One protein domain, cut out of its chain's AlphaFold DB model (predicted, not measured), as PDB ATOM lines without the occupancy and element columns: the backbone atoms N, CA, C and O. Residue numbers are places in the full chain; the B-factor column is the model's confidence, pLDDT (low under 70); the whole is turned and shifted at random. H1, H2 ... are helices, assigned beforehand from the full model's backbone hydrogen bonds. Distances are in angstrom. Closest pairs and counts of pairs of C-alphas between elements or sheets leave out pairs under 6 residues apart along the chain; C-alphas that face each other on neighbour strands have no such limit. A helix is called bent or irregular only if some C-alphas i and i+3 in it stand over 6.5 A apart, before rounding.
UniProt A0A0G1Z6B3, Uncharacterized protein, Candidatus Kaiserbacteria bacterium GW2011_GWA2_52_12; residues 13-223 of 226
ATOM      1  N   GLY A  13    -113.544-142.570-133.909       97.31
ATOM      2  CA  GLY A  13    -112.669-142.997-132.824       97.31
ATOM      3  C   GLY A  13    -111.201-142.879-133.236       97.31
ATOM      4  O   GLY A  13    -110.869-142.324-134.289       97.31
ATOM      5  N   CYS A  14    -110.289-143.350-132.391       97.06
ATOM      6  CA  CYS A  14    -108.860-143.193-132.631       97.06
ATOM      7  C   CYS A  14    -108.391-143.898-133.909       97.06
ATOM      8  O   CYS A  14    -107.484-143.394-134.575       97.06
ATOM      9  N   TYR A  15    -108.993-145.042-134.263       98.12
ATOM     10  CA  TYR A  15    -108.555-145.827-135.411       98.12
ATOM     11  C   TYR A  15    -108.901-145.106-136.709       98.12
ATOM     12  O   TYR A  15    -108.002-144.814-137.500       98.12
ATOM     13  N   GLU A  16    -110.173-144.745-136.910       98.19
ATOM     14  CA  GLU A  16    -110.580-143.997-138.098       98.19
ATOM     15  C   GLU A  16    -109.909-142.618-138.139       98.19
ATOM     16  O   GLU A  16    -109.478-142.172-139.205       98.19
ATOM     17  N   TYR A  17    -109.786-141.933-136.998       97.38
ATOM     18  CA  TYR A  17    -109.176-140.606-136.968       97.38
ATOM     19  C   TYR A  17    -107.722-140.649-137.443       97.38
ATOM     20  O   TYR A  17    -107.318-139.808-138.244       97.38
ATOM     21  N   HIS A  18    -106.956-141.672-137.048       97.50
ATOM     22  CA  HIS A  18    -105.592-141.851-137.547       97.50
ATOM     23  C   HIS A  18    -105.544-142.077-139.064       97.50
ATOM     24  O   HIS A  18    -104.722-141.467-139.751       97.50
ATOM     25  N   LEU A  19    -106.459-142.893-139.606       97.62
ATOM     26  CA  LEU A  19    -106.602-143.075-141.058       97.62
ATOM     27  C   LEU A  19    -106.882-141.748-141.766       97.62
ATOM     28  O   LEU A  19    -106.261-141.441-142.785       97.62
ATOM     29  N   ARG A  20    -107.776-140.936-141.202       96.06
ATOM     30  CA  ARG A  20    -108.116-139.616-141.736       96.06
ATOM     31  C   ARG A  20    -106.920-138.672-141.723       96.06
ATOM     32  O   ARG A  20    -106.714-137.952-142.692       96.06
ATOM     33  N   CYS A  21    -106.119-138.686-140.659       95.38
ATOM     34  CA  CYS A  21    -104.934-137.839-140.561       95.38
ATOM     35  C   CYS A  21    -103.872-138.180-141.605       95.38
ATOM     36  O   CYS A  21    -103.214-137.265-142.098       95.38
ATOM     37  N   ARG A  22    -103.695-139.462-141.947       95.19
ATOM     38  CA  ARG A  22    -102.689-139.886-142.934       95.19
ATOM     39  C   ARG A  22    -103.175-139.836-144.382       95.19
ATOM     40  O   ARG A  22    -102.341-139.728-145.280       95.19
ATOM     41  N   TYR A  23    -104.486-139.915-144.617       94.75
ATOM     42  CA  TYR A  23    -105.061-139.946-145.962       94.75
ATOM     43  C   TYR A  23    -104.633-138.723-146.784       94.75
ATOM     44  O   TYR A  23    -104.923-137.588-146.418       94.75
ATOM     45  N   GLU A  24    -103.895-138.967-147.871       90.94
ATOM     46  CA  GLU A  24    -103.336-137.941-148.773       90.94
ATOM     47  C   GLU A  24    -102.448-136.873-148.094       90.94
ATOM     48  O   GLU A  24    -102.069-135.884-148.720       90.94
ATOM     49  N   ASN A  25    -102.034-137.084-146.841       91.50
ATOM     50  CA  ASN A  25    -101.282-136.095-146.080       91.50
ATOM     51  C   ASN A  25     -99.769-136.205-146.356       91.50
ATOM     52  O   ASN A  25     -99.154-137.230-146.038       91.50
ATOM     53  N   PRO A  26     -99.125-135.160-146.910       91.56
ATOM     54  CA  PRO A  26     -97.719-135.211-147.287       91.56
ATOM     55  C   PRO A  26     -96.743-135.266-146.106       91.56
ATOM     56  O   PRO A  26     -95.570-135.558-146.328       91.56
ATOM     57  N   LEU A  27     -97.202-135.030-144.873       92.06
ATOM     58  CA  LEU A  27     -96.381-135.218-143.677       92.06
ATOM     59  C   LEU A  27     -96.101-136.698-143.388       92.06
ATOM     60  O   LEU A  27     -95.091-137.014-142.771       92.06
ATOM     61  N   PHE A  28     -96.975-137.603-143.832       93.50
ATOM     62  CA  PHE A  28     -96.817-139.044-143.626       93.50
ATOM     63  C   PHE A  28     -95.954-139.671-144.734       93.50
ATOM     64  O   PHE A  28     -95.887-139.125-145.840       93.50
ATOM     65  N   PRO A  29     -95.320-140.837-144.516       90.19
ATOM     66  CA  PRO A  29     -94.614-141.562-145.573       90.19
ATOM     67  C   PRO A  29     -95.529-141.899-146.760       90.19
ATOM     68  O   PRO A  29     -96.671-142.302-146.562       90.19
ATOM     69  N   THR A  30     -95.048-141.795-148.007       90.12
ATOM     70  CA  THR A  30     -95.877-141.983-149.222       90.12
ATOM     71  C   THR A  30     -96.677-143.289-149.225       90.12
ATOM     72  O   THR A  30     -97.853-143.292-149.580       90.12
ATOM     73  N   HIS A  31     -96.068-144.389-148.776       90.38
ATOM     74  CA  HIS A  31     -96.709-145.705-148.714       90.38
ATOM     75  C   HIS A  31     -97.824-145.800-147.651       90.38
ATOM     76  O   HIS A  31     -98.656-146.697-147.716       90.38
ATOM     77  N   ARG A  32     -97.872-144.854-146.702       92.19
ATOM     78  CA  ARG A  32     -98.873-144.730-145.631       92.19
ATOM     79  C   ARG A  32     -99.968-143.710-145.945       92.19
ATOM     80  O   ARG A  32    -100.868-143.538-145.134       92.19
ATOM     81  N   ARG A  33     -99.936-143.012-147.083       92.94
ATOM     82  CA  ARG A  33    -100.953-141.986-147.413       92.94
ATOM     83  C   ARG A  33    -102.227-142.557-148.024       92.94
ATOM     84  O   ARG A  33    -103.223-141.852-148.145       92.94
ATOM     85  N   GLN A  34    -102.185-143.816-148.449       93.50
ATOM     86  CA  GLN A  34    -103.315-144.489-149.077       93.50
ATOM     87  C   GLN A  34    -104.158-145.190-148.015       93.50
ATOM     88  O   GLN A  34    -103.626-145.927-147.186       93.50
ATOM     89  N   VAL A  35    -105.466-144.961-148.061       94.94
ATOM     90  CA  VAL A  35    -106.470-145.667-147.260       94.94
ATOM     91  C   VAL A  35    -107.448-146.295-148.243       94.94
ATOM     92  O   VAL A  35    -107.847-145.649-149.213       94.94
ATOM     93  N   ASN A  36    -107.800-147.557-148.022       94.00
ATOM     94  CA  ASN A  36    -108.823-148.245-148.805       94.00
ATOM     95  C   ASN A  36    -110.097-148.460-147.970       94.00
ATOM     96  O   ASN A  36    -110.111-148.224-146.765       94.00
ATOM     97  N   GLU A  37    -111.177-148.876-148.632       95.50
ATOM     98  CA  GLU A  37    -112.491-149.053-148.001       95.50
ATOM     99  C   GLU A  37    -112.473-150.133-146.913       95.50
ATOM    100  O   GLU A  37    -112.964-149.885-145.821       95.50
ATOM    101  N   THR A  38    -111.819-151.274-147.157       96.31
ATOM    102  CA  THR A  38    -111.701-152.361-146.172       96.31
ATOM    103  C   THR A  38    -111.001-151.902-144.895       96.31
ATOM    104  O   THR A  38    -111.478-152.157-143.796       96.31
ATOM    105  N   GLU A  39    -109.896-151.171-145.024       96.62
ATOM    106  CA  GLU A  39    -109.167-150.641-143.874       96.62
ATOM    107  C   GLU A  39    -110.000-149.623-143.080       96.62
ATOM    108  O   GLU A  39    -109.977-149.618-141.846       96.62
ATOM    109  N   LEU A  40    -110.758-148.776-143.782       97.62
ATOM    110  CA  LEU A  40    -111.675-147.831-143.152       97.62
ATOM    111  C   LEU A  40    -112.800-148.554-142.398       97.62
ATOM    112  O   LEU A  40    -113.076-148.209-141.249       97.62
ATOM    113  N   GLU A  41    -113.411-149.569-143.007       97.88
ATOM    114  CA  GLU A  41    -114.461-150.379-142.381       97.88
ATOM    115  C   GLU A  41    -113.948-151.102-141.127       97.88
ATOM    116  O   GLU A  41    -114.611-151.087-140.090       97.88
ATOM    117  N   GLU A  42    -112.749-151.687-141.177       98.12
ATOM    118  CA  GLU A  42    -112.126-152.341-140.022       98.12
ATOM    119  C   GLU A  42    -111.850-151.357-138.877       98.12
ATOM    120  O   GLU A  42    -112.101-151.668-137.707       98.12
ATOM    121  N   ALA A  43    -111.346-150.161-139.191       98.06
ATOM    122  CA  ALA A  43    -111.125-149.113-138.199       98.06
ATOM    123  C   ALA A  43    -112.443-148.655-137.558       98.06
ATOM    124  O   ALA A  43    -112.533-148.567-136.334       98.06
ATOM    125  N   GLN A  44    -113.482-148.456-138.369       98.25
ATOM    126  CA  GLN A  44    -114.818-148.091-137.898       98.25
ATOM    127  C   GLN A  44    -115.426-149.163-136.993       98.25
ATOM    128  O   GLN A  44    -116.005-148.839-135.957       98.25
ATOM    129  N   GLN A  45    -115.274-150.444-137.333       98.25
ATOM    130  CA  GLN A  45    -115.751-151.544-136.493       98.25
ATOM    131  C   GLN A  45    -115.052-151.565-135.128       98.25
ATOM    132  O   GLN A  45    -115.720-151.733-134.104       98.25
ATOM    133  N   LYS A  46    -113.729-151.343-135.092       98.06
ATOM    134  CA  LYS A  46    -112.964-151.237-133.837       98.06
ATOM    135  C   LYS A  46    -113.420-150.045-133.001       98.06
ATOM    136  O   LYS A  46    -113.707-150.216-131.818       98.06
ATOM    137  N   ASP A  47    -113.557-148.875-133.621       98.31
ATOM    138  CA  ASP A  47    -114.033-147.663-132.951       98.31
ATOM    139  C   ASP A  47    -115.444-147.861-132.369       98.31
ATOM    140  O   ASP A  47    -115.719-147.455-131.239       98.31
ATOM    141  N   VAL A  48    -116.356-148.511-133.102       97.88
ATOM    142  CA  VAL A  48    -117.711-148.820-132.614       97.88
ATOM    143  C   VAL A  48    -117.661-149.767-131.414       97.88
ATOM    144  O   VAL A  48    -118.338-149.509-130.417       97.88
ATOM    145  N   ALA A  49    -116.858-150.830-131.484       97.69
ATOM    146  CA  ALA A  49    -116.725-151.794-130.398       97.69
ATOM    147  C   ALA A  49    -116.149-151.149-129.122       97.69
ATOM    148  O   ALA A  49    -116.731-151.309-128.046       97.69
ATOM    149  N   GLU A  50    -115.066-150.365-129.235       97.12
ATOM    150  CA  GLU A  50    -114.468-149.660-128.091       97.12
ATOM    151  C   GLU A  50    -115.449-148.645-127.481       97.12
ATOM    152  O   GLU A  50    -115.602-148.593-126.259       97.12
ATOM    153  N   ASN A  51    -116.179-147.894-128.312       96.44
ATOM    154  CA  ASN A  51    -117.179-146.935-127.839       96.44
ATOM    155  C   ASN A  51    -118.344-147.610-127.103       96.44
ATOM    156  O   ASN A  51    -118.790-147.114-126.068       96.44
ATOM    157  N   GLN A  52    -118.853-148.735-127.611       97.19
ATOM    158  CA  GLN A  52    -119.925-149.484-126.950       97.19
ATOM    159  C   GLN A  52    -119.469-150.043-125.601       97.19
ATOM    160  O   GLN A  52    -120.189-149.919-124.607       97.19
ATOM    161  N   GLN A  53    -118.262-150.611-125.549       97.31
ATOM    162  CA  GLN A  53    -117.680-151.117-124.311       97.31
ATOM    163  C   GLN A  53    -117.482-149.995-123.286       97.31
ATOM    164  O   GLN A  53    -117.856-150.160-122.126       97.31
ATOM    165  N   PHE A  54    -116.952-148.850-123.713       97.44
ATOM    166  CA  PHE A  54    -116.751-147.694-122.847       97.44
ATOM    167  C   PHE A  54    -118.068-147.174-122.268       97.44
ATOM    168  O   PHE A  54    -118.196-147.027-121.053       97.44
ATOM    169  N   LYS A  55    -119.088-146.972-123.113       97.06
ATOM    170  CA  LYS A  55    -120.422-146.556-122.655       97.06
ATOM    171  C   LYS A  55    -120.969-147.532-121.618       97.06
ATOM    172  O   LYS A  55    -121.422-147.104-120.563       97.06
ATOM    173  N   LYS A  56    -120.863-148.841-121.875       97.38
ATOM    174  CA  LYS A  56    -121.268-149.875-120.915       97.38
ATOM    175  C   LYS A  56    -120.535-149.723-119.578       97.38
ATOM    176  O   LYS A  56    -121.190-149.719-118.547       97.38
ATOM    177  N   GLN A  57    -119.215-149.531-119.580       97.19
ATOM    178  CA  GLN A  57    -118.437-149.330-118.350       97.19
ATOM    179  C   GLN A  57    -118.889-148.094-117.558       97.19
ATOM    180  O   GLN A  57    -119.007-148.164-116.336       97.19
ATOM    181  N   VAL A  58    -119.180-146.982-118.240       96.31
ATOM    182  CA  VAL A  58    -119.680-145.755-117.598       96.31
ATOM    183  C   VAL A  58    -121.068-145.972-116.992       96.31
ATOM    184  O   VAL A  58    -121.308-145.570-115.855       96.31
ATOM    185  N   TYR A  59    -121.983-146.618-117.717       96.19
ATOM    186  CA  TYR A  59    -123.342-146.853-117.222       96.19
ATOM    187  C   TYR A  59    -123.415-147.939-116.144       96.19
ATOM    188  O   TYR A  59    -124.244-147.813-115.247       96.19
ATOM    189  N   ASP A  60    -122.538-148.945-116.179       95.69
ATOM    190  CA  ASP A  60    -122.425-149.974-115.138       95.69
ATOM    191  C   ASP A  60    -121.862-149.391-113.825       95.69
ATOM    192  O   ASP A  60    -122.216-149.850-112.739       95.69
ATOM    193  N   LEU A  61    -121.036-148.338-113.907       94.81
ATOM    194  CA  LEU A  61    -120.473-147.659-112.737       94.81
ATOM    195  C   LEU A  61    -121.544-146.939-111.898       94.81
ATOM    196  O   LEU A  61    -121.429-146.877-110.677       94.81
ATOM    197  N   LEU A  62    -122.594-146.406-112.528       91.50
ATOM    198  CA  LEU A  62    -123.650-145.647-111.845       91.50
ATOM    199  C   LEU A  62    -124.393-146.453-110.759       91.50
ATOM    200  O   LEU A  62    -124.410-146.002-109.611       91.50
ATOM    201  N   PRO A  63    -125.002-147.622-111.058       92.00
ATOM    202  CA  PRO A  63    -125.686-148.419-110.041       92.00
ATOM    203  C   PRO A  63    -124.713-149.001-109.013       92.00
ATOM    204  O   PRO A  63    -125.084-149.170-107.849       92.00
ATOM    205  N   GLU A  64    -123.471-149.284-109.411       90.25
ATOM    206  CA  GLU A  64    -122.435-149.755-108.496       90.25
ATOM    207  C   GLU A  64    -122.106-148.693-107.444       90.25
ATOM    208  O   GLU A  64    -122.162-148.975-106.248       90.25
ATOM    209  N   MET A  65    -121.854-147.455-107.878       87.44
ATOM    210  CA  MET A  65    -121.635-146.325-106.978       87.44
ATOM    211  C   MET A  65    -122.860-146.061-106.108       87.44
ATOM    212  O   MET A  65    -122.720-145.884-104.906       87.44
ATOM    213  N   GLN A  66    -124.068-146.073-106.676       86.62
ATOM    214  CA  GLN A  66    -125.290-145.865-105.896       86.62
ATOM    215  C   GLN A  66    -125.450-146.914-104.787       86.62
ATOM    216  O   GLN A  66    -125.819-146.575-103.665       86.62
ATOM    217  N   THR A  67    -125.164-148.180-105.096       85.75
ATOM    218  CA  THR A  67    -125.250-149.285-104.134       85.75
ATOM    219  C   THR A  67    -124.173-149.167-103.069       85.75
ATOM    220  O   THR A  67    -124.474-149.306-101.884       85.75
ATOM    221  N   ALA A  68    -122.933-148.891-103.481       80.81
ATOM    222  CA  ALA A  68    -121.827-148.721-102.559       80.81
ATOM    223  C   ALA A  68    -122.123-147.563-101.609       80.81
ATOM    224  O   ALA A  68    -122.239-147.806-100.414       80.81
ATOM    225  N   LEU A  69    -122.391-146.363-102.139       77.31
ATOM    226  CA  LEU A  69    -122.579-145.109-101.400       77.31
ATOM    227  C   LEU A  69    -123.840-145.054-100.516       77.31
ATOM    228  O   LEU A  69    -123.953-144.154 -99.689       77.31
ATOM    229  N   ALA A  70    -124.770-146.008-100.633       79.31
ATOM    230  CA  ALA A  70    -125.950-146.081 -99.765       79.31
ATOM    231  C   ALA A  70    -125.620-146.470 -98.306       79.31
ATOM    232  O   ALA A  70    -126.434-146.249 -97.408       79.31
ATOM    233  N   GLY A  71    -124.448-147.068 -98.062       73.06
ATOM    234  CA  GLY A  71    -123.977-147.476 -96.735       73.06
ATOM    235  C   GLY A  71    -122.921-146.546 -96.126       73.06
ATOM    236  O   GLY A  71    -122.553-145.516 -96.689       73.06
ATOM    237  N   LYS A  72    -122.371-146.935 -94.967       72.88
ATOM    238  CA  LYS A  72    -121.200-146.262 -94.381       72.88
ATOM    239  C   LYS A  72    -119.965-146.564 -95.239       72.88
ATOM    240  O   LYS A  72    -119.498-147.698 -95.236       72.88
ATOM    241  N   GLN A  73    -119.454-145.555 -95.941       72.56
ATOM    242  CA  GLN A  73    -118.283-145.704 -96.809       72.56
ATOM    243  C   GLN A  73    -116.989-145.733 -96.015       72.56
ATOM    244  O   GLN A  73    -116.830-144.998 -95.037       72.56
ATOM    245  N   THR A  74    -116.032-146.529 -96.482       76.44
ATOM    246  CA  THR A  74    -114.636-146.331 -96.107       76.44
ATOM    247  C   THR A  74    -113.982-145.328 -97.054       76.44
ATOM    248  O   THR A  74    -114.389-145.143 -98.200       76.44
ATOM    249  N   VAL A  75    -112.912-144.691 -96.586       74.12
ATOM    250  CA  VAL A  75    -112.059-143.840 -97.425       74.12
ATOM    251  C   VAL A  75    -111.542-144.594 -98.656       74.12
ATOM    252  O   VAL A  75    -111.449-144.017 -99.736       74.12
ATOM    253  N   ASN A  76    -111.221-145.881 -98.504       79.12
ATOM    254  CA  ASN A  76    -110.698-146.701 -99.594       79.12
ATOM    255  C   ASN A  76    -111.745-146.935-100.687       79.12
ATOM    256  O   ASN A  76    -111.383-146.940-101.861       79.12
ATOM    257  N   ASP A  77    -113.023-147.060-100.321       80.81
ATOM    258  CA  ASP A  77    -114.118-147.179-101.292       80.81
ATOM    259  C   ASP A  77    -114.215-145.905-102.140       80.81
ATOM    260  O   ASP A  77    -114.231-145.965-103.372       80.81
ATOM    261  N   LEU A  78    -114.172-144.735-101.489       80.50
ATOM    262  CA  LEU A  78    -114.208-143.434-102.167       80.50
ATOM    263  C   LEU A  78    -112.999-143.239-103.091       80.50
ATOM    264  O   LEU A  78    -113.172-142.847-104.246       80.50
ATOM    265  N   LEU A  79    -111.785-143.544-102.617       80.00
ATOM    266  CA  LEU A  79    -110.561-143.466-103.425       80.00
ATOM    267  C   LEU A  79    -110.581-144.453-104.604       80.00
ATOM    268  O   LEU A  79    -110.111-144.121-105.693       80.00
ATOM    269  N   GLY A  80    -111.155-145.643-104.411       85.81
ATOM    270  CA  GLY A  80    -111.325-146.645-105.460       85.81
ATOM    271  C   GLY A  80    -112.227-146.156-106.594       85.81
ATOM    272  O   GLY A  80    -111.856-146.264-107.765       85.81
ATOM    273  N   PHE A  81    -113.378-145.562-106.268       88.88
ATOM    274  CA  PHE A  81    -114.266-144.978-107.280       88.88
ATOM    275  C   PHE A  81    -113.644-143.776-107.982       88.88
ATOM    276  O   PHE A  81    -113.726-143.675-109.204       88.88
ATOM    277  N   HIS A  82    -112.970-142.913-107.228       85.75
ATOM    278  CA  HIS A  82    -112.208-141.788-107.762       85.75
ATOM    279  C   HIS A  82    -111.210-142.222-108.837       85.75
ATOM    280  O   HIS A  82    -111.225-141.695-109.950       85.75
ATOM    281  N   ARG A  83    -110.396-143.243-108.538       85.88
ATOM    282  CA  ARG A  83    -109.446-143.810-109.498       85.88
ATOM    283  C   ARG A  83    -110.146-144.404-110.720       85.88
ATOM    284  O   ARG A  83    -109.733-144.146-111.838       85.88
ATOM    285  N   ARG A  84    -111.234-145.152-110.540       91.31
ATOM    286  CA  ARG A  84    -111.963-145.745-111.676       91.31
ATOM    287  C   ARG A  84    -112.590-144.701-112.593       91.31
ATOM    288  O   ARG A  84    -112.588-144.878-113.807       91.31
ATOM    289  N   ILE A  85    -113.130-143.622-112.031       91.00
ATOM    290  CA  ILE A  85    -113.653-142.501-112.820       91.00
ATOM    291  C   ILE A  85    -112.518-141.835-113.591       91.00
ATOM    292  O   ILE A  85    -112.697-141.522-114.766       91.00
ATOM    293  N   TYR A  86    -111.358-141.663-112.956       85.75
ATOM    294  CA  TYR A  86    -110.164-141.149-113.616       85.75
ATOM    295  C   TYR A  86    -109.735-142.020-114.800       85.75
ATOM    296  O   TYR A  86    -109.650-141.515-115.918       85.75
ATOM    297  N   ASP A  87    -109.575-143.325-114.578       88.94
ATOM    298  CA  ASP A  87    -109.176-144.277-115.617       88.94
ATOM    299  C   ASP A  87    -110.164-144.239-116.805       88.94
ATOM    300  O   ASP A  87    -109.767-144.289-117.967       88.94
ATOM    301  N   LEU A  88    -111.470-144.083-116.540       93.75
ATOM    302  CA  LEU A  88    -112.485-143.928-117.590       93.75
ATOM    303  C   LEU A  88    -112.381-142.585-118.325       93.75
ATOM    304  O   LEU A  88    -112.590-142.523-119.538       93.75
ATOM    305  N   ILE A  89    -112.055-141.499-117.628       90.50
ATOM    306  CA  ILE A  89    -111.829-140.205-118.273       90.50
ATOM    307  C   ILE A  89    -110.628-140.307-119.214       90.50
ATOM    308  O   ILE A  89    -110.787-139.983-120.392       90.50
ATOM    309  N   GLU A  90    -109.483-140.820-118.757       88.12
ATOM    310  CA  GLU A  90    -108.308-141.043-119.611       88.12
ATOM    311  C   GLU A  90    -108.648-141.928-120.812       88.12
ATOM    312  O   GLU A  90    -108.417-141.537-121.962       88.12
ATOM    313  N   ARG A  91    -109.315-143.063-120.560       93.44
ATOM    314  CA  ARG A  91    -109.740-144.000-121.603       93.44
ATOM    315  C   ARG A  91    -110.607-143.334-122.666       93.44
ATOM    316  O   ARG A  91    -110.482-143.650-123.847       93.44
ATOM    317  N   SER A  92    -111.450-142.373-122.286       93.94
ATOM    318  CA  SER A  92    -112.266-141.627-123.245       93.94
ATOM    319  C   SER A  92    -111.427-140.826-124.252       93.94
ATOM    320  O   SER A  92    -111.894-140.557-125.359       93.94
ATOM    321  N   GLY A  93    -110.207-140.408-123.897       91.94
ATOM    322  CA  GLY A  93    -109.268-139.777-124.829       91.94
ATOM    323  C   GLY A  93    -108.558-140.779-125.726       91.94
ATOM    324  O   GLY A  93    -108.389-140.526-126.921       91.94
ATOM    325  N   GLU A  94    -108.203-141.938-125.171       94.44
ATOM    326  CA  GLU A  94    -107.554-143.023-125.911       94.44
ATOM    327  C   GLU A  94    -108.417-143.558-127.056       94.44
ATOM    328  O   GLU A  94    -107.873-143.936-128.094       94.44
ATOM    329  N   ILE A  95    -109.740-143.616-126.872       95.94
ATOM    330  CA  ILE A  95    -110.673-144.179-127.863       95.94
ATOM    331  C   ILE A  95    -111.265-143.126-128.809       95.94
ATOM    332  O   ILE A  95    -111.666-143.464-129.919       95.94
ATOM    333  N   GLY A  96    -111.296-141.846-128.420       93.38
ATOM    334  CA  GLY A  96    -111.879-140.774-129.236       93.38
ATOM    335  C   GLY A  96    -113.401-140.895-129.421       93.38
ATOM    336  O   GLY A  96    -114.099-141.425-128.567       93.38
ATOM    337  N   GLY A  97    -113.936-140.381-130.532       92.50
ATOM    338  CA  GLY A  97    -115.364-140.477-130.858       92.50
ATOM    339  C   GLY A  97    -116.280-139.476-130.140       92.50
ATOM    340  O   GLY A  97    -115.842-138.500-129.527       92.50
ATOM    341  N   ASN A  98    -117.596-139.703-130.252       92.38
ATOM    342  CA  ASN A  98    -118.622-138.866-129.620       92.38
ATOM    343  C   ASN A  98    -118.960-139.361-128.206       92.38
ATOM    344  O   ASN A  98    -119.904-140.136-128.015       92.38
ATOM    345  N   LEU A  99    -118.180-138.891-127.234       91.88
ATOM    346  CA  LEU A  99    -118.279-139.273-125.819       91.88
ATOM    347  C   LEU A  99    -118.579-138.084-124.898       91.88
ATOM    348  O   LEU A  99    -118.250-138.102-123.712       91.88
ATOM    349  N   ALA A 100    -119.152-137.007-125.444       89.75
ATOM    350  CA  ALA A 100    -119.371-135.770-124.699       89.75
ATOM    351  C   ALA A 100    -120.290-135.973-123.480       89.75
ATOM    352  O   ALA A 100    -120.009-135.444-122.403       89.75
ATOM    353  N   GLU A 101    -121.356-136.765-123.626       92.19
ATOM    354  CA  GLU A 101    -122.284-137.044-122.525       92.19
ATOM    355  C   GLU A 101    -121.658-137.956-121.465       92.19
ATOM    356  O   GLU A 101    -121.761-137.666-120.274       92.19
ATOM    357  N   GLU A 102    -120.939-139.008-121.860       94.25
ATOM    358  CA  GLU A 102    -120.259-139.894-120.913       94.25
ATOM    359  C   GLU A 102    -119.155-139.164-120.139       94.25
ATOM    360  O   GLU A 102    -119.084-139.284-118.916       94.25
ATOM    361  N   ARG A 103    -118.347-138.329-120.809       90.00
ATOM    362  CA  ARG A 103    -117.348-137.473-120.142       90.00
ATOM    363  C   ARG A 103    -118.007-136.538-119.131       90.00
ATOM    364  O   ARG A 103    -117.535-136.415-118.009       90.00
ATOM    365  N   LYS A 104    -119.140-135.930-119.487       89.94
ATOM    366  CA  LYS A 104    -119.910-135.059-118.587       89.94
ATOM    367  C   LYS A 104    -120.469-135.811-117.377       89.94
ATOM    368  O   LYS A 104    -120.481-135.247-116.284       89.94
ATOM    369  N   ILE A 105    -120.920-137.058-117.544       92.31
ATOM    370  CA  ILE A 105    -121.321-137.928-116.427       92.31
ATOM    371  C   ILE A 105    -120.122-138.166-115.506       92.31
ATOM    372  O   ILE A 105    -120.211-137.875-114.316       92.31
ATOM    373  N   LEU A 106    -118.991-138.615-116.056       91.62
ATOM    374  CA  LEU A 106    -117.778-138.910-115.289       91.62
ATOM    375  C   LEU A 106    -117.254-137.685-114.532       91.62
ATOM    376  O   LEU A 106    -116.979-137.780-113.342       91.62
ATOM    377  N   THR A 107    -117.198-136.512-115.169       86.88
ATOM    378  CA  THR A 107    -116.785-135.267-114.503       86.88
ATOM    379  C   THR A 107    -117.719-134.903-113.347       86.88
ATOM    380  O   THR A 107    -117.252-134.484-112.291       86.88
ATOM    381  N   ARG A 108    -119.038-135.081-113.503       87.38
ATOM    382  CA  ARG A 108    -119.998-134.818-112.418       87.38
ATOM    383  C   ARG A 108    -119.832-135.793-111.257       87.38
ATOM    384  O   ARG A 108    -119.841-135.352-110.113       87.38
ATOM    385  N   LEU A 109    -119.664-137.085-111.548       88.62
ATOM    386  CA  LEU A 109    -119.405-138.105-110.527       88.62
ATOM    387  C   LEU A 109    -118.111-137.811-109.778       88.62
ATOM    388  O   LEU A 109    -118.085-137.886-108.554       88.62
ATOM    389  N   PHE A 110    -117.064-137.428-110.508       86.31
ATOM    390  CA  PHE A 110    -115.790-137.060-109.917       86.31
ATOM    391  C   PHE A 110    -115.942-135.895-108.937       86.31
ATOM    392  O   PHE A 110    -115.509-136.001-107.796       86.31
ATOM    393  N   VAL A 111    -116.586-134.798-109.358       82.69
ATOM    394  CA  VAL A 111    -116.789-133.614-108.506       82.69
ATOM    395  C   VAL A 111    -117.608-133.960-107.262       82.69
ATOM    396  O   VAL A 111    -117.216-133.576-106.165       82.69
ATOM    397  N   ALA A 112    -118.693-134.724-107.415       83.12
ATOM    398  CA  ALA A 112    -119.532-135.132-106.288       83.12
ATOM    399  C   ALA A 112    -118.753-135.991-105.274       83.12
ATOM    400  O   ALA A 112    -118.741-135.691-104.082       83.12
ATOM    401  N   LEU A 113    -118.025-137.007-105.748       83.31
ATOM    402  CA  LEU A 113    -117.173-137.821-104.882       83.31
ATOM    403  C   LEU A 113    -116.033-137.021-104.254       83.31
ATOM    404  O   LEU A 113    -115.556-137.371-103.178       83.31
ATOM    405  N   ASP A 114    -115.510-136.007-104.943       79.00
ATOM    406  CA  ASP A 114    -114.402-135.197-104.443       79.00
ATOM    407  C   ASP A 114    -114.808-134.407-103.199       79.00
ATOM    408  O   ASP A 114    -114.036-134.319-102.244       79.00
ATOM    409  N   GLU A 115    -116.022-133.858-103.199       77.38
ATOM    410  CA  GLU A 115    -116.599-133.147-102.056       77.38
ATOM    411  C   GLU A 115    -116.828-134.085-100.865       77.38
ATOM    412  O   GLU A 115    -116.364-133.795 -99.757       77.38
ATOM    413  N   ASP A 116    -117.436-135.250-101.097       77.31
ATOM    414  CA  ASP A 116    -117.685-136.242-100.045       77.31
ATOM    415  C   ASP A 116    -116.384-136.815 -99.463       77.31
ATOM    416  O   ASP A 116    -116.245-136.994 -98.245       77.31
ATOM    417  N   ALA A 117    -115.384-137.048-100.317       75.25
ATOM    418  CA  ALA A 117    -114.077-137.531 -99.896       75.25
ATOM    419  C   ALA A 117    -113.337-136.498 -99.033       75.25
ATOM    420  O   ALA A 117    -112.761-136.891 -98.022       75.25
ATOM    421  N   LYS A 118    -113.391-135.188 -99.347       76.12
ATOM    422  CA  LYS A 118    -112.774-134.129 -98.508       76.12
ATOM    423  C   LYS A 118    -113.267-134.186 -97.070       76.12
ATOM    424  O   LYS A 118    -112.458-134.153 -96.148       76.12
ATOM    425  N   ASN A 119    -114.581-134.280 -96.901       74.75
ATOM    426  CA  ASN A 119    -115.203-134.285 -95.582       74.75
ATOM    427  C   ASN A 119    -114.865-135.569 -94.812       74.75
ATOM    428  O   ASN A 119    -114.670-135.532 -93.601       74.75
ATOM    429  N   SER A 120    -114.731-136.692 -95.522       71.94
ATOM    430  CA  SER A 120    -114.487-138.009 -94.925       71.94
ATOM    431  C   SER A 120    -113.026-138.258 -94.528       71.94
ATOM    432  O   SER A 120    -112.766-139.094 -93.665       71.94
ATOM    433  N   VAL A 121    -112.061-137.556 -95.140       73.31
ATOM    434  CA  VAL A 121    -110.617-137.732 -94.870       73.31
ATOM    435  C   VAL A 121    -110.013-136.646 -93.981       73.31
ATOM    436  O   VAL A 121    -108.821-136.710 -93.694       73.31
ATOM    437  N   ALA A 122    -110.800-135.661 -93.533       71.44
ATOM    438  CA  ALA A 122    -110.304-134.489 -92.802       71.44
ATOM    439  C   ALA A 122    -109.489-134.837 -91.540       71.44
ATOM    440  O   ALA A 122    -108.577-134.101 -91.174       71.44
ATOM    441  N   GLU A 123    -109.784-135.974 -90.906       73.06
ATOM    442  CA  GLU A 123    -109.106-136.446 -89.690       73.06
ATOM    443  C   GLU A 123    -108.050-137.542 -89.960       73.06
ATOM    444  O   GLU A 123    -107.384-138.000 -89.033       73.06
ATOM    445  N   ASN A 124    -107.859-137.965 -91.219       79.25
ATOM    446  CA  ASN A 124    -106.885-138.986 -91.616       79.25
ATOM    447  C   ASN A 124    -105.851-138.406 -92.598       79.25
ATOM    448  O   ASN A 124    -106.092-138.308 -93.801       79.25
ATOM    449  N   ASN A 125    -104.663-138.077 -92.083       79.38
ATOM    450  CA  ASN A 125    -103.589-137.443 -92.857       79.38
ATOM    451  C   ASN A 125    -103.102-138.280 -94.055       79.38
ATOM    452  O   ASN A 125    -102.789-137.718 -95.102       79.38
ATOM    453  N   GLU A 126    -103.040-139.609 -93.932       80.75
ATOM    454  CA  GLU A 126    -102.592-140.495 -95.019       80.75
ATOM    455  C   GLU A 126    -103.614-140.533 -96.166       80.75
ATOM    456  O   GLU A 126    -103.269-140.440 -97.350       80.75
ATOM    457  N   ALA A 127    -104.893-140.598 -95.806       72.94
ATOM    458  CA  ALA A 127    -106.004-140.522 -96.741       72.94
ATOM    459  C   ALA A 127    -106.094-139.157 -97.436       72.94
ATOM    460  O   ALA A 127    -106.297-139.087 -98.650       72.94
ATOM    461  N   ALA A 128    -105.912-138.076 -96.676       78.38
ATOM    462  CA  ALA A 128    -105.909-136.716 -97.194       78.38
ATOM    463  C   ALA A 128    -104.771-136.498 -98.201       78.38
ATOM    464  O   ALA A 128    -104.998-135.923 -99.267       78.38
ATOM    465  N   GLU A 129    -103.572-137.013 -97.915       82.19
ATOM    466  CA  GLU A 129    -102.430-136.940 -98.828       82.19
ATOM    467  C   GLU A 129    -102.649-137.789-100.091       82.19
ATOM    468  O   GLU A 129    -102.314-137.358-101.192       82.19
ATOM    469  N   SER A 130    -103.273-138.964 -99.971       77.31
ATOM    470  CA  SER A 130    -103.618-139.807-101.127       77.31
ATOM    471  C   SER A 130    -104.631-139.125-102.052       77.31
ATOM    472  O   SER A 130    -104.441-139.086-103.269       77.31
ATOM    473  N   LEU A 131    -105.675-138.519-101.478       75.31
ATOM    474  CA  LEU A 131    -106.673-137.747-102.219       75.31
ATOM    475  C   LEU A 131    -106.054-136.502-102.869       75.31
ATOM    476  O   LEU A 131    -106.373-136.165-104.009       75.31
ATOM    477  N   LYS A 132    -105.135-135.831-102.171       79.31
ATOM    478  CA  LYS A 132    -104.387-134.689-102.705       79.31
ATOM    479  C   LYS A 132    -103.505-135.090-103.889       79.31
ATOM    480  O   LYS A 132    -103.598-134.443-104.925       79.31
ATOM    481  N   LYS A 133    -102.726-136.170-103.785       76.56
ATOM    482  CA  LYS A 133    -101.904-136.682-104.898       76.56
ATOM    483  C   LYS A 133    -102.744-137.027-106.120       76.56
ATOM    484  O   LYS A 133    -102.352-136.704-107.238       76.56
ATOM    485  N   LEU A 134    -103.915-137.628-105.910       70.06
ATOM    486  CA  LEU A 134    -104.852-137.895-106.995       70.06
ATOM    487  C   LEU A 134    -105.306-136.591-107.678       70.06
ATOM    488  O   LEU A 134    -105.306-136.510-108.901       70.06
ATOM    489  N   ARG A 135    -105.618-135.537-106.909       69.25
ATOM    490  CA  ARG A 135    -105.968-134.208-107.453       69.25
ATOM    491  C   ARG A 135    -104.822-133.493-108.156       69.25
ATOM    492  O   ARG A 135    -105.057-132.752-109.104       69.25
ATOM    493  N   GLU A 136    -103.603-133.649-107.663       70.25
ATOM    494  CA  GLU A 136    -102.421-133.043-108.277       70.25
ATOM    495  C   GLU A 136    -102.103-133.717-109.610       70.25
ATOM    496  O   GLU A 136    -101.833-133.025-110.588       70.25
ATOM    497  N   HIS A 137    -102.247-135.044-109.684       63.16
ATOM    498  CA  HIS A 137    -102.168-135.779-110.945       63.16
ATOM    499  C   HIS A 137    -103.216-135.297-111.964       63.16
ATOM    500  O   HIS A 137    -102.953-135.251-113.161       63.16
ATOM    501  N   LEU A 138    -104.370-134.847-111.473       59.66
ATOM    502  CA  LEU A 138    -105.485-134.330-112.263       59.66
ATOM    503  C   LEU A 138    -105.320-132.899-112.803       59.66
ATOM    504  O   LEU A 138    -106.236-132.430-113.472       59.66
ATOM    505  N   HIS A 139    -104.214-132.203-112.504       51.97
ATOM    506  CA  HIS A 139    -103.860-130.858-112.989       51.97
ATOM    507  C   HIS A 139    -105.043-129.943-113.392       51.97
ATOM    508  O   HIS A 139    -105.272-129.654-114.562       51.97
ATOM    509  N   GLY A 140    -105.722-129.383-112.384       46.38
ATOM    510  CA  GLY A 140    -106.552-128.182-112.534       46.38
ATOM    511  C   GLY A 140    -108.052-128.461-112.597       46.38
ATOM    512  O   GLY A 140    -108.582-128.920-113.597       46.38
ATOM    513  N   GLY A 141    -108.742-128.139-111.504       43.22
ATOM    514  CA  GLY A 141    -110.180-128.321-111.322       43.22
ATOM    515  C   GLY A 141    -111.085-128.071-112.541       43.22
ATOM    516  O   GLY A 141    -110.866-127.198-113.373       43.22
ATOM    517  N   VAL A 142    -112.196-128.811-112.542       41.53
ATOM    518  CA  VAL A 142    -113.440-128.595-113.311       41.53
ATOM    519  C   VAL A 142    -113.353-128.804-114.829       41.53
ATOM    520  O   VAL A 142    -114.362-129.164-115.433       41.53
ATOM    521  N   GLN A 143    -112.182-128.701-115.458       51.03
ATOM    522  CA  GLN A 143    -112.005-129.031-116.874       51.03
ATOM    523  C   GLN A 143    -111.005-130.171-117.033       51.03
ATOM    524  O   GLN A 143    -109.856-129.968-117.402       51.03
ATOM    525  N   MET A 144    -111.483-131.392-116.782       57.66
ATOM    526  CA  MET A 144    -110.794-132.644-117.112       57.66
ATOM    527  C   MET A 144    -110.723-132.809-118.637       57.66
ATOM    528  O   MET A 144    -111.418-133.629-119.238       57.66
ATOM    529  N   GLN A 145    -109.954-131.941-119.288       64.31
ATOM    530  CA  GLN A 145    -109.740-131.978-120.723       64.31
ATOM    531  C   GLN A 145    -108.645-132.988-121.020       64.31
ATOM    532  O   GLN A 145    -107.463-132.750-120.791       64.31
ATOM    533  N   VAL A 146    -109.060-134.133-121.551       77.62
ATOM    534  CA  VAL A 146    -108.123-135.147-122.019       77.62
ATOM    535  C   VAL A 146    -107.582-134.724-123.371       77.62
ATOM    536  O   VAL A 146    -108.335-134.506-124.323       77.62
ATOM    537  N   ASN A 147    -106.261-134.623-123.456       88.56
ATOM    538  CA  ASN A 147    -105.586-134.456-124.726       88.56
ATOM    539  C   ASN A 147    -105.585-135.805-125.464       88.56
ATOM    540  O   ASN A 147    -104.820-136.707-125.120       88.56
ATOM    541  N   ASN A 148    -106.462-135.950-126.462       91.44
ATOM    542  CA  ASN A 148    -106.615-137.202-127.207       91.44
ATOM    543  C   ASN A 148    -105.295-137.657-127.857       91.44
ATOM    544  O   ASN A 148    -105.032-138.855-127.874       91.44
ATOM    545  N   PHE A 149    -104.454-136.736-128.349       93.88
ATOM    546  CA  PHE A 149    -103.149-137.087-128.920       93.88
ATOM    547  C   PHE A 149    -102.266-137.790-127.888       93.88
ATOM    548  O   PHE A 149    -101.762-138.875-128.158       93.88
ATOM    549  N   LEU A 150    -102.113-137.205-126.695       92.19
ATOM    550  CA  LEU A 150    -101.288-137.792-125.637       92.19
ATOM    551  C   LEU A 150    -101.830-139.145-125.171       92.19
ATOM    552  O   LEU A 150    -101.064-140.100-125.063       92.19
ATOM    553  N   ALA A 151    -103.145-139.240-124.959       91.75
ATOM    554  CA  ALA A 151    -103.791-140.489-124.563       91.75
ATOM    555  C   ALA A 151    -103.583-141.587-125.626       91.75
ATOM    556  O   ALA A 151    -103.194-142.711-125.324       91.75
ATOM    557  N   GLN A 152    -103.757-141.250-126.906       94.56
ATOM    558  CA  GLN A 152    -103.548-142.182-128.014       94.56
ATOM    559  C   GLN A 152    -102.072-142.507-128.253       94.56
ATOM    560  O   GLN A 152    -101.768-143.594-128.726       94.56
ATOM    561  N   MET A 153    -101.144-141.607-127.946       92.06
ATOM    562  CA  MET A 153     -99.710-141.888-128.030       92.06
ATOM    563  C   MET A 153     -99.273-142.882-126.942       92.06
ATOM    564  O   MET A 153     -98.388-143.696-127.186       92.06
ATOM    565  N   GLY A 154     -99.895-142.827-125.758       88.25
ATOM    566  CA  GLY A 154     -99.568-143.686-124.617       88.25
ATOM    567  C   GLY A 154    -100.274-145.047-124.578       88.25
ATOM    568  O   GLY A 154     -99.826-145.924-123.841       88.25
ATOM    569  N   ARG A 155    -101.359-145.251-125.340       90.81
ATOM    570  CA  ARG A 155    -102.132-146.511-125.296       90.81
ATOM    571  C   ARG A 155    -101.344-147.698-125.869       90.81
ATOM    572  O   ARG A 155    -100.709-147.584-126.914       90.81
ATOM    573  N   GLU A 156    -101.489-148.873-125.250       88.31
ATOM    574  CA  GLU A 156    -100.797-150.119-125.640       88.31
ATOM    575  C   GLU A 156    -101.062-150.521-127.103       88.31
ATOM    576  O   GLU A 156    -100.145-150.860-127.846       88.31
ATOM    577  N   ASN A 157    -102.319-150.422-127.544       89.69
ATOM    578  CA  ASN A 157    -102.750-150.787-128.896       89.69
ATOM    579  C   ASN A 157    -103.047-149.542-129.738       89.69
ATOM    580  O   ASN A 157    -104.162-149.379-130.252       89.69
ATOM    581  N   SER A 158    -102.099-148.607-129.793       93.44
ATOM    582  CA  SER A 158    -102.273-147.356-130.533       93.44
ATOM    583  C   SER A 158    -102.343-147.597-132.043       93.44
ATOM    584  O   SER A 158    -101.534-148.360-132.573       93.44
ATOM    585  N   PRO A 159    -103.259-146.930-132.776       93.56
ATOM    586  CA  PRO A 159    -103.187-146.898-134.235       93.56
ATOM    587  C   PRO A 159    -101.972-146.103-134.749       93.56
ATOM    588  O   PRO A 159    -101.636-146.204-135.930       93.56
ATOM    589  N   MET A 160    -101.328-145.310-133.885       94.00
ATOM    590  CA  MET A 160    -100.200-144.450-134.216       94.00
ATOM    591  C   MET A 160     -98.884-145.225-134.106       94.00
ATOM    592  O   MET A 160     -98.417-145.540-133.014       94.00
ATOM    593  N   LEU A 161     -98.269-145.519-135.252       93.38
ATOM    594  CA  LEU A 161     -96.925-146.097-135.301       93.38
ATOM    595  C   LEU A 161     -95.875-145.062-134.877       93.38
ATOM    596  O   LEU A 161     -96.098-143.860-135.005       93.38
ATOM    597  N   SER A 162     -94.691-145.510-134.452       91.12
ATOM    598  CA  SER A 162     -93.609-144.603-134.033       91.12
ATOM    599  C   SER A 162     -93.204-143.601-135.123       91.12
ATOM    600  O   SER A 162     -92.950-142.440-134.816       91.12
ATOM    601  N   GLU A 163     -93.191-144.018-136.394       91.62
ATOM    602  CA  GLU A 163     -92.918-143.131-137.539       91.62
ATOM    603  C   GLU A 163     -94.058-142.137-137.828       91.62
ATOM    604  O   GLU A 163     -93.831-141.083-138.420       91.62
ATOM    605  N   ASP A 164     -95.272-142.444-137.369       94.38
ATOM    606  CA  ASP A 164     -96.460-141.620-137.570       94.38
ATOM    607  C   ASP A 164     -96.618-140.553-136.467       94.38
ATOM    608  O   ASP A 164     -97.398-139.620-136.652       94.38
ATOM    609  N   VAL A 165     -95.881-140.634-135.348       94.56
ATOM    610  CA  VAL A 165     -96.052-139.738-134.182       94.56
ATOM    611  C   VAL A 165     -95.903-138.265-134.551       94.56
ATOM    612  O   VAL A 165     -96.780-137.455-134.248       94.56
ATOM    613  N   VAL A 166     -94.815-137.899-135.229       95.56
ATOM    614  CA  VAL A 166     -94.561-136.496-135.581       95.56
ATOM    615  C   VAL A 166     -95.512-135.988-136.675       95.56
ATOM    616  O   VAL A 166     -96.114-134.930-136.467       95.56
ATOM    617  N   PRO A 167     -95.726-136.706-137.801       95.12
ATOM    618  CA  PRO A 167     -96.738-136.322-138.787       95.12
ATOM    619  C   PRO A 167     -98.127-136.146-138.171       95.12
ATOM    620  O   PRO A 167     -98.847-135.191-138.481       95.12
ATOM    621  N   ARG A 168     -98.497-137.047-137.255       95.69
ATOM    622  CA  ARG A 168     -99.783-137.022-136.569       95.69
ATOM    623  C   ARG A 168     -99.905-135.824-135.639       95.69
ATOM    624  O   ARG A 168    -100.912-135.126-135.720       95.69
ATOM    625  N   PHE A 169     -98.872-135.533-134.848       96.00
ATOM    626  CA  PHE A 169     -98.830-134.358-133.979       96.00
ATOM    627  C   PHE A 169     -98.977-133.052-134.766       96.00
ATOM    628  O   PHE A 169     -99.773-132.192-134.406       96.00
ATOM    629  N   LEU A 170     -98.279-132.928-135.899       95.12
ATOM    630  CA  LEU A 170     -98.380-131.762-136.782       95.12
ATOM    631  C   LEU A 170     -99.728-131.659-137.512       95.12
ATOM    632  O   LEU A 170    -100.050-130.594-138.042       95.12
ATOM    633  N   THR A 171    -100.526-132.728-137.533       94.88
ATOM    634  CA  THR A 171    -101.883-132.732-138.099       94.88
ATOM    635  C   THR A 171    -102.933-132.259-137.090       94.88
ATOM    636  O   THR A 171    -103.988-131.791-137.509       94.88
ATOM    637  N   GLU A 172    -102.646-132.310-135.787       95.38
ATOM    638  CA  GLU A 172    -103.567-131.822-134.754       95.38
ATOM    639  C   GLU A 172    -103.837-130.323-134.868       95.38
ATOM    640  O   GLU A 172    -103.075-129.568-135.475       95.38
ATOM    641  N   ASP A 173    -104.933-129.863-134.278       93.44
ATOM    642  CA  ASP A 173    -105.199-128.437-134.155       93.44
ATOM    643  C   ASP A 173    -104.241-127.759-133.152       93.44
ATOM    644  O   ASP A 173    -103.533-128.393-132.364       93.44
ATOM    645  N   ILE A 174    -104.211-126.427-133.201       93.62
ATOM    646  CA  ILE A 174    -103.307-125.607-132.388       93.62
ATOM    647  C   ILE A 174    -103.565-125.779-130.882       93.62
ATOM    648  O   ILE A 174    -102.604-125.782-130.110       93.62
ATOM    649  N   GLU A 175    -104.821-125.925-130.450       91.81
ATOM    650  CA  GLU A 175    -105.132-126.082-129.027       91.81
ATOM    651  C   GLU A 175    -104.674-127.444-128.514       91.81
ATOM    652  O   GLU A 175    -104.033-127.516-127.464       91.81
ATOM    653  N   THR A 176    -104.902-128.511-129.285       91.94
ATOM    654  CA  THR A 176    -104.394-129.849-128.959       91.94
ATOM    655  C   THR A 176    -102.868-129.855-128.829       91.94
ATOM    656  O   THR A 176    -102.343-130.394-127.852       91.94
ATOM    657  N   ILE A 177    -102.143-129.206-129.748       94.38
ATOM    658  CA  ILE A 177    -100.678-129.068-129.656       94.38
ATOM    659  C   ILE A 177    -100.291-128.303-128.391       94.38
ATOM    660  O   ILE A 177     -99.500-128.799-127.590       94.38
ATOM    661  N   LYS A 178    -100.876-127.120-128.172       92.62
ATOM    662  CA  LYS A 178    -100.583-126.264-127.015       92.62
ATOM    663  C   LYS A 178    -100.785-127.003-125.691       92.62
ATOM    664  O   LYS A 178     -99.935-126.907-124.809       92.62
ATOM    665  N   ASN A 179    -101.871-127.761-125.574       89.69
ATOM    666  CA  ASN A 179    -102.203-128.517-124.371       89.69
ATOM    667  C   ASN A 179    -101.292-129.739-124.170       89.69
ATOM    668  O   ASN A 179    -101.132-130.191-123.041       89.69
ATOM    669  N   ALA A 180    -100.679-130.272-125.232       91.44
ATOM    670  CA  ALA A 180     -99.770-131.413-125.134       91.44
ATOM    671  C   ALA A 180     -98.346-131.024-124.693       91.44
ATOM    672  O   ALA A 180     -97.660-131.815-124.042       91.44
ATOM    673  N   LEU A 181     -97.886-129.817-125.046       92.75
ATOM    674  CA  LEU A 181     -96.497-129.384-124.839       92.75
ATOM    675  C   LEU A 181     -96.001-129.496-123.384       92.75
ATOM    676  O   LEU A 181     -94.891-130.003-123.206       92.75
ATOM    677  N   PRO A 182     -96.761-129.097-122.340       89.88
ATOM    678  CA  PRO A 182     -96.299-129.228-120.957       89.88
ATOM    679  C   PRO A 182     -95.974-130.677-120.569       89.88
ATOM    680  O   PRO A 182     -94.902-130.941-120.023       89.88
ATOM    681  N   SER A 183     -96.844-131.628-120.918       87.50
ATOM    682  CA  SER A 183     -96.648-133.054-120.619       87.50
ATOM    683  C   SER A 183     -95.497-133.663-121.428       87.50
ATOM    684  O   SER A 183     -94.718-134.466-120.910       87.50
ATOM    685  N   LEU A 184     -95.330-133.252-122.690       90.44
ATOM    686  CA  LEU A 184     -94.192-133.670-123.521       90.44
ATOM    687  C   LEU A 184     -92.860-133.130-122.978       90.44
ATOM    688  O   LEU A 184     -91.851-133.835-123.016       90.44
ATOM    689  N   LYS A 185     -92.848-131.897-122.452       89.94
ATOM    690  CA  LYS A 185     -91.673-131.296-121.799       89.94
ATOM    691  C   LYS A 185     -91.331-132.044-120.511       89.94
ATOM    692  O   LYS A 185     -90.178-132.406-120.310       89.94
ATOM    693  N   GLN A 186     -92.333-132.333-119.678       86.88
ATOM    694  CA  GLN A 186     -92.155-133.049-118.412       86.88
ATOM    695  C   GLN A 186     -91.639-134.484-118.599       86.88
ATOM    696  O   GLN A 186     -90.812-134.941-117.815       86.88
ATOM    697  N   SER A 187     -92.098-135.187-119.636       86.69
ATOM    698  CA  SER A 187     -91.660-136.557-119.954       86.69
ATOM    699  C   SER A 187     -90.317-136.632-120.694       86.69
ATOM    700  O   SER A 187     -89.795-137.724-120.897       86.69
ATOM    701  N   GLY A 188     -89.754-135.495-121.123       89.44
ATOM    702  CA  GLY A 188     -88.522-135.437-121.921       89.44
ATOM    703  C   GLY A 188     -88.697-135.799-123.404       89.44
ATOM    704  O   GLY A 188     -87.733-135.739-124.163       89.44
ATOM    705  N   VAL A 189     -89.915-136.128-123.845       91.81
ATOM    706  CA  VAL A 189     -90.223-136.529-125.231       91.81
ATOM    707  C   VAL A 189     -90.189-135.338-126.201       91.81
ATOM    708  O   VAL A 189     -89.960-135.520-127.399       91.81
ATOM    709  N   LEU A 190     -90.374-134.108-125.703       93.88
ATOM    710  CA  LEU A 190     -90.452-132.902-126.537       93.88
ATOM    711  C   LEU A 190     -89.218-132.694-127.432       93.88
ATOM    712  O   LEU A 190     -89.373-132.319-128.591       93.88
ATOM    713  N   GLU A 191     -88.010-132.972-126.941       94.31
ATOM    714  CA  GLU A 191     -86.782-132.783-127.730       94.31
ATOM    715  C   GLU A 191     -86.670-133.788-128.882       94.31
ATOM    716  O   GLU A 191     -86.310-133.430-130.007       94.31
ATOM    717  N   THR A 192     -87.061-135.043-128.645       94.12
ATOM    718  CA  THR A 192     -87.159-136.054-129.705       94.12
ATOM    719  C   THR A 192     -88.186-135.640-130.756       94.12
ATOM    720  O   THR A 192     -87.923-135.746-131.955       94.12
ATOM    721  N   LEU A 193     -89.327-135.100-130.318       94.12
ATOM    722  CA  LEU A 193     -90.368-134.612-131.212       94.12
ATOM    723  C   LEU A 193     -89.888-133.408-132.044       94.12
ATOM    724  O   LEU A 193     -90.051-133.414-133.262       94.12
ATOM    725  N   ARG A 194     -89.220-132.419-131.434       96.00
ATOM    726  CA  ARG A 194     -88.619-131.254-132.122       96.00
ATOM    727  C   ARG A 194     -87.621-131.661-133.203       96.00
ATOM    728  O   ARG A 194     -87.636-131.104-134.306       96.00
ATOM    729  N   LYS A 195     -86.783-132.661-132.916       94.69
ATOM    730  CA  LYS A 195     -85.854-133.215-133.905       94.69
ATOM    731  C   LYS A 195     -86.609-133.797-135.103       94.69
ATOM    732  O   LYS A 195     -86.336-133.407-136.234       94.69
ATOM    733  N   GLY A 196     -87.605-134.650-134.856       93.56
ATOM    734  CA  GLY A 196     -88.405-135.246-135.930       93.56
ATOM    735  C   GLY A 196     -89.198-134.215-136.743       93.56
ATOM    736  O   GLY A 196     -89.305-134.340-137.960       93.56
ATOM    737  N   VAL A 197     -89.695-133.145-136.108       93.81
ATOM    738  CA  VAL A 197     -90.360-132.030-136.812       93.81
ATOM    739  C   VAL A 197     -89.394-131.367-137.798       93.81
ATOM    740  O   VAL A 197     -89.758-131.112-138.945       93.81
ATOM    741  N   THR A 198     -88.153-131.133-137.372       92.06
ATOM    742  CA  THR A 198     -87.109-130.534-138.215       92.06
ATOM    743  C   THR A 198     -86.786-131.424-139.418       92.06
ATOM    744  O   THR A 198     -86.691-130.933-140.543       92.06
ATOM    745  N   GLU A 199     -86.680-132.738-139.205       90.19
ATOM    746  CA  GLU A 199     -86.442-133.723-140.267       90.19
ATOM    747  C   GLU A 199     -87.602-133.776-141.274       90.19
ATOM    748  O   GLU A 199     -87.366-133.779-142.484       90.19
ATOM    749  N   ILE A 200     -88.855-133.753-140.810       87.75
ATOM    750  CA  ILE A 200     -90.034-133.729-141.690       87.75
ATOM    751  C   ILE A 200     -90.077-132.446-142.513       87.75
ATOM    752  O   ILE A 200     -90.304-132.515-143.714       87.75
ATOM    753  N   ILE A 201     -89.814-131.280-141.924       84.50
ATOM    754  CA  ILE A 201     -89.827-130.011-142.671       84.50
ATOM    755  C   ILE A 201     -88.707-129.956-143.710       84.50
ATOM    756  O   ILE A 201     -88.915-129.425-144.799       84.50
ATOM    757  N   ALA A 202     -87.532-130.499-143.384       82.12
ATOM    758  CA  ALA A 202     -86.396-130.540-144.297       82.12
ATOM    759  C   ALA A 202     -86.590-131.548-145.446       82.12
ATOM    760  O   ALA A 202     -86.102-131.316-146.551       82.12
ATOM    761  N   SER A 203     -87.275-132.667-145.189       75.38
ATOM    762  CA  SER A 203     -87.461-133.759-146.155       75.38
ATOM    763  C   SER A 203     -88.740-133.652-146.978       75.38
ATOM    764  O   SER A 203     -88.792-134.134-148.113       75.38
ATOM    765  N   ALA A 204     -89.790-133.049-146.429       61.31
ATOM    766  CA  ALA A 204     -91.064-132.995-147.104       61.31
ATOM    767  C   ALA A 204     -91.051-131.891-148.167       61.31
ATOM    768  O   ALA A 204     -90.759-130.723-147.906       61.31
ATOM    769  N   ILE A 205     -91.464-132.269-149.379       61.12
ATOM    770  CA  ILE A 205     -91.934-131.356-150.428       61.12
ATOM    771  C   ILE A 205     -93.276-130.768-149.945       61.12
ATOM    772  O   ILE A 205     -94.334-131.027-150.517       61.12
ATOM    773  N   VAL A 206     -93.264-130.059-148.812       65.19
ATOM    774  CA  VAL A 206     -94.433-129.357-148.287       65.19
ATOM    775  C   VAL A 206     -94.605-128.132-149.163       65.19
ATOM    776  O   VAL A 206     -93.923-127.125-148.970       65.19
ATOM    777  N   ASN A 207     -95.479-128.247-150.159       70.56
ATOM    778  CA  ASN A 207     -95.889-127.093-150.942       70.56
ATOM    779  C   ASN A 207     -96.569-126.054-150.034       70.56
ATOM    780  O   ASN A 207     -97.092-126.392-148.966       70.56
ATOM    781  N   ASP A 208     -96.576-124.795-150.467       70.44
ATOM    782  CA  ASP A 208     -97.143-123.687-149.686       70.44
ATOM    783  C   ASP A 208     -98.603-123.957-149.289       70.44
ATOM    784  O   ASP A 208     -98.999-123.721-148.154       70.44
ATOM    785  N   THR A 209     -99.370-124.621-150.161       70.56
ATOM    786  CA  THR A 209    -100.750-125.037-149.874       70.56
ATOM    787  C   THR A 209    -100.868-125.936-148.641       70.56
ATOM    788  O   THR A 209    -101.764-125.743-147.824       70.56
ATOM    789  N   THR A 210     -99.978-126.914-148.465       75.50
ATOM    790  CA  THR A 210    -100.010-127.788-147.281       75.50
ATOM    791  C   THR A 210     -99.581-127.016-146.031       75.50
ATOM    792  O   THR A 210    -100.157-127.222-144.960       75.50
ATOM    793  N   ARG A 211     -98.608-126.100-146.155       78.38
ATOM    794  CA  ARG A 211     -98.172-125.244-145.038       78.38
ATOM    795  C   ARG A 211     -99.326-124.401-144.509       78.38
ATOM    796  O   ARG A 211     -99.539-124.377-143.295       78.38
ATOM    797  N   ASP A 212    -100.087-123.799-145.417       74.94
ATOM    798  CA  ASP A 212    -101.217-122.931-145.097       74.94
ATOM    799  C   ASP A 212    -102.393-123.713-144.506       74.94
ATOM    800  O   ASP A 212    -102.906-123.355-143.443       74.94
ATOM    801  N   VAL A 213    -102.793-124.824-145.139       77.81
ATOM    802  CA  VAL A 213    -103.924-125.652-144.674       77.81
ATOM    803  C   VAL A 213    -103.672-126.202-143.271       77.81
ATOM    804  O   VAL A 213    -104.572-126.203-142.432       77.81
ATOM    805  N   LEU A 214    -102.444-126.641-142.990       83.81
ATOM    806  CA  LEU A 214    -102.081-127.182-141.683       83.81
ATOM    807  C   LEU A 214    -101.655-126.110-140.675       83.81
ATOM    808  O   LEU A 214    -101.411-126.465-139.521       83.81
ATOM    809  N   LYS A 215    -101.573-124.832-141.074       90.50
ATOM    810  CA  LYS A 215    -101.052-123.723-140.257       90.50
ATOM    811  C   LYS A 215     -99.692-124.050-139.635       90.50
ATOM    812  O   LYS A 215     -99.477-123.855-138.437       90.50
ATOM    813  N   LEU A 216     -98.781-124.615-140.434       89.19
ATOM    814  CA  LEU A 216     -97.515-125.143-139.917       89.19
ATOM    815  C   LEU A 216     -96.685-124.064-139.221       89.19
ATOM    816  O   LEU A 216     -96.122-124.341-138.171       89.19
ATOM    817  N   GLU A 217     -96.643-122.835-139.732       90.19
ATOM    818  CA  GLU A 217     -95.852-121.765-139.110       90.19
ATOM    819  C   GLU A 217     -96.276-121.464-137.668       90.19
ATOM    820  O   GLU A 217     -95.423-121.328-136.788       90.19
ATOM    821  N   ASP A 218     -97.581-121.407-137.400       92.94
ATOM    822  CA  ASP A 218     -98.107-121.156-136.055       92.94
ATOM    823  C   ASP A 218     -97.794-122.321-135.115       92.94
ATOM    824  O   ASP A 218     -97.366-122.118-133.976       92.94
ATOM    825  N   LYS A 219     -97.931-123.553-135.613       94.69
ATOM    826  CA  LYS A 219     -97.572-124.763-134.865       94.69
ATOM    827  C   LYS A 219     -96.085-124.789-134.531       94.69
ATOM    828  O   LYS A 219     -95.725-125.117-133.408       94.69
ATOM    829  N   LEU A 220     -95.219-124.403-135.464       93.62
ATOM    830  CA  LEU A 220     -93.774-124.381-135.244       93.62
ATOM    831  C   LEU A 220     -93.364-123.328-134.225       93.62
ATOM    832  O   LEU A 220     -92.572-123.636-133.337       93.62
ATOM    833  N   LYS A 221     -93.954-122.130-134.282       94.69
ATOM    834  CA  LYS A 221     -93.741-121.110-133.246       94.69
ATOM    835  C   LYS A 221     -94.084-121.648-131.858       94.69
ATOM    836  O   LYS A 221     -93.345-121.385-130.921       94.69
ATOM    837  N   LEU A 222     -95.162-122.425-131.728       94.88
ATOM    838  CA  LEU A 222     -95.542-123.044-130.455       94.88
ATOM    839  C   LEU A 222     -94.583-124.160-130.032       94.88
ATOM    840  O   LEU A 222     -94.140-124.186-128.889       94.88
ATOM    841  N   ILE A 223     -94.247-125.075-130.943       94.81
ATOM    842  CA  ILE A 223     -93.405-126.244-130.649       94.81
ATOM    843  C   ILE A 223     -91.990-125.827-130.242       94.81
ATOM    844  O   ILE A 223     -91.396-126.448-129.358       94.81
TER     845      ILE A 223
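Overview. This is residues 13 to 223 of the 226 residues of an uncharacterized protein of Candidatus Kaiserbacteria bacterium GW2011_GWA2_52_12 (UniProt A0A0G1Z6B3). The model is an elongated body of two lobes: a long up-and-down bundle of H2, H3, H4 and H5, each running against the one before it in the chain, and at the other end a cluster of six helices, H6 to H11, each shorter than H2, H3 and H4 and set at varied angles. H2, the longest helix, runs on past the end of H3 and pairs there with H1, while H6 crosses the end of H3 and joins the bundle to the cluster. The printed part has 211 residues with eleven named helices, H1 to H11 in chain order, and no named strand; the class is all helix. It is only just loose, close to compact, with a radius of gyration of the C-alphas of 20.3 A, and spans 65 by 37 by 24 A.

Along the chain. H2, residues 37 to 69, is 47.8 A long, from C-alpha 37 at (-112.491, -149.053, -148.001) to C-alpha 69 at (-122.579, -145.109, -101.400). H2 is neither bent nor irregular, but only just: C-alphas 60 and 63 are 6.2 A apart. H3, residues 75 to 95, measures 30.5 A; H4, residues 100 to 121, measures 31.1 A; and H5, residues 125 to 137, measures 18.2 A. Before H2 comes H1, residues 14 to 22, with C-alpha 14 at (-108.860, -143.193, -132.631). The later helices are H6, residues 148 to 154; H7, residues 162 to 171; H8, residues 174 to 186, 19.4 A long; H9, residues 189 to 203, 21.3 A long; H10, residues 208 to 213; and H11, residues 216 to 223, ending with C-alpha 223 at (-93.405, -126.244, -130.649). H7 is irregular, with C-alphas 163 and 166 7.1 A apart, and H8 only just so, with C-alphas 179 and 182 6.9 A apart.

Arrangement. H2 and H3 form a helical hairpin at a shallow tilt of 16 degrees; their closest C-alphas, of Glu 50 and Ile 95, are 6.7 A apart. H3 is the hub, touching four helices. H3 and H4 form a hairpin at 22 degrees, closest at the C-alphas of Ile 85 and Leu 106, 6.0 A. H4 and H5 form another at 25 degrees, closest at the C-alphas of Val 121 and Ala 128, 5.3 A. H1 and H2 are a hairpin too, at 36 degrees, only just steep; H2 touches H1 with residues 40 to 47 alone, and the C-alphas of Tyr 15 and Ala 43 are closest at 5.0 A. H6 touches residues 90 to 95 of H3 about perpendicular, at 77 degrees, with the C-alphas of Gly 93 and Asn 148 closest at 4.4 A. H6 also touches H8, closest at the C-alphas of Leu 150 and Ala 180, 6.6 A. H8 touches H11, closest at the C-alphas of Ile 174 and Lys 219, 6.3 A. H8 and H9 only just touch, and only at the corner, closest at the C-alphas of Leu 184 and Leu 190, 4.9 A. H7 touches H9 at 79 degrees, about perpendicular, closest at the C-alphas of Val 166 and Val 197, 6.3 A. H10 touches no helix but is near H11. H5 and H8 are apart. Every O i to N i+4 pair is within hydrogen-bond range in H1, H4, H5, H6, H9, H10 and H11; the counts are 26 of 29 in H2, 16 of 17 in H3, 4 of 6 in H7 and 7 of 9 in H8.

Size, cuts and confidence. The C-alphas of Lys 72 and Ile 205, the two farthest apart, are 65.0 A apart. The printed part has no cut. The link from H1 to H2, residues 23 to 36, is long. The mean pLDDT of the printed part is 87.0, and 13 residues are under 70: residue 135, residues 137 to 145 and residues 204 to 206.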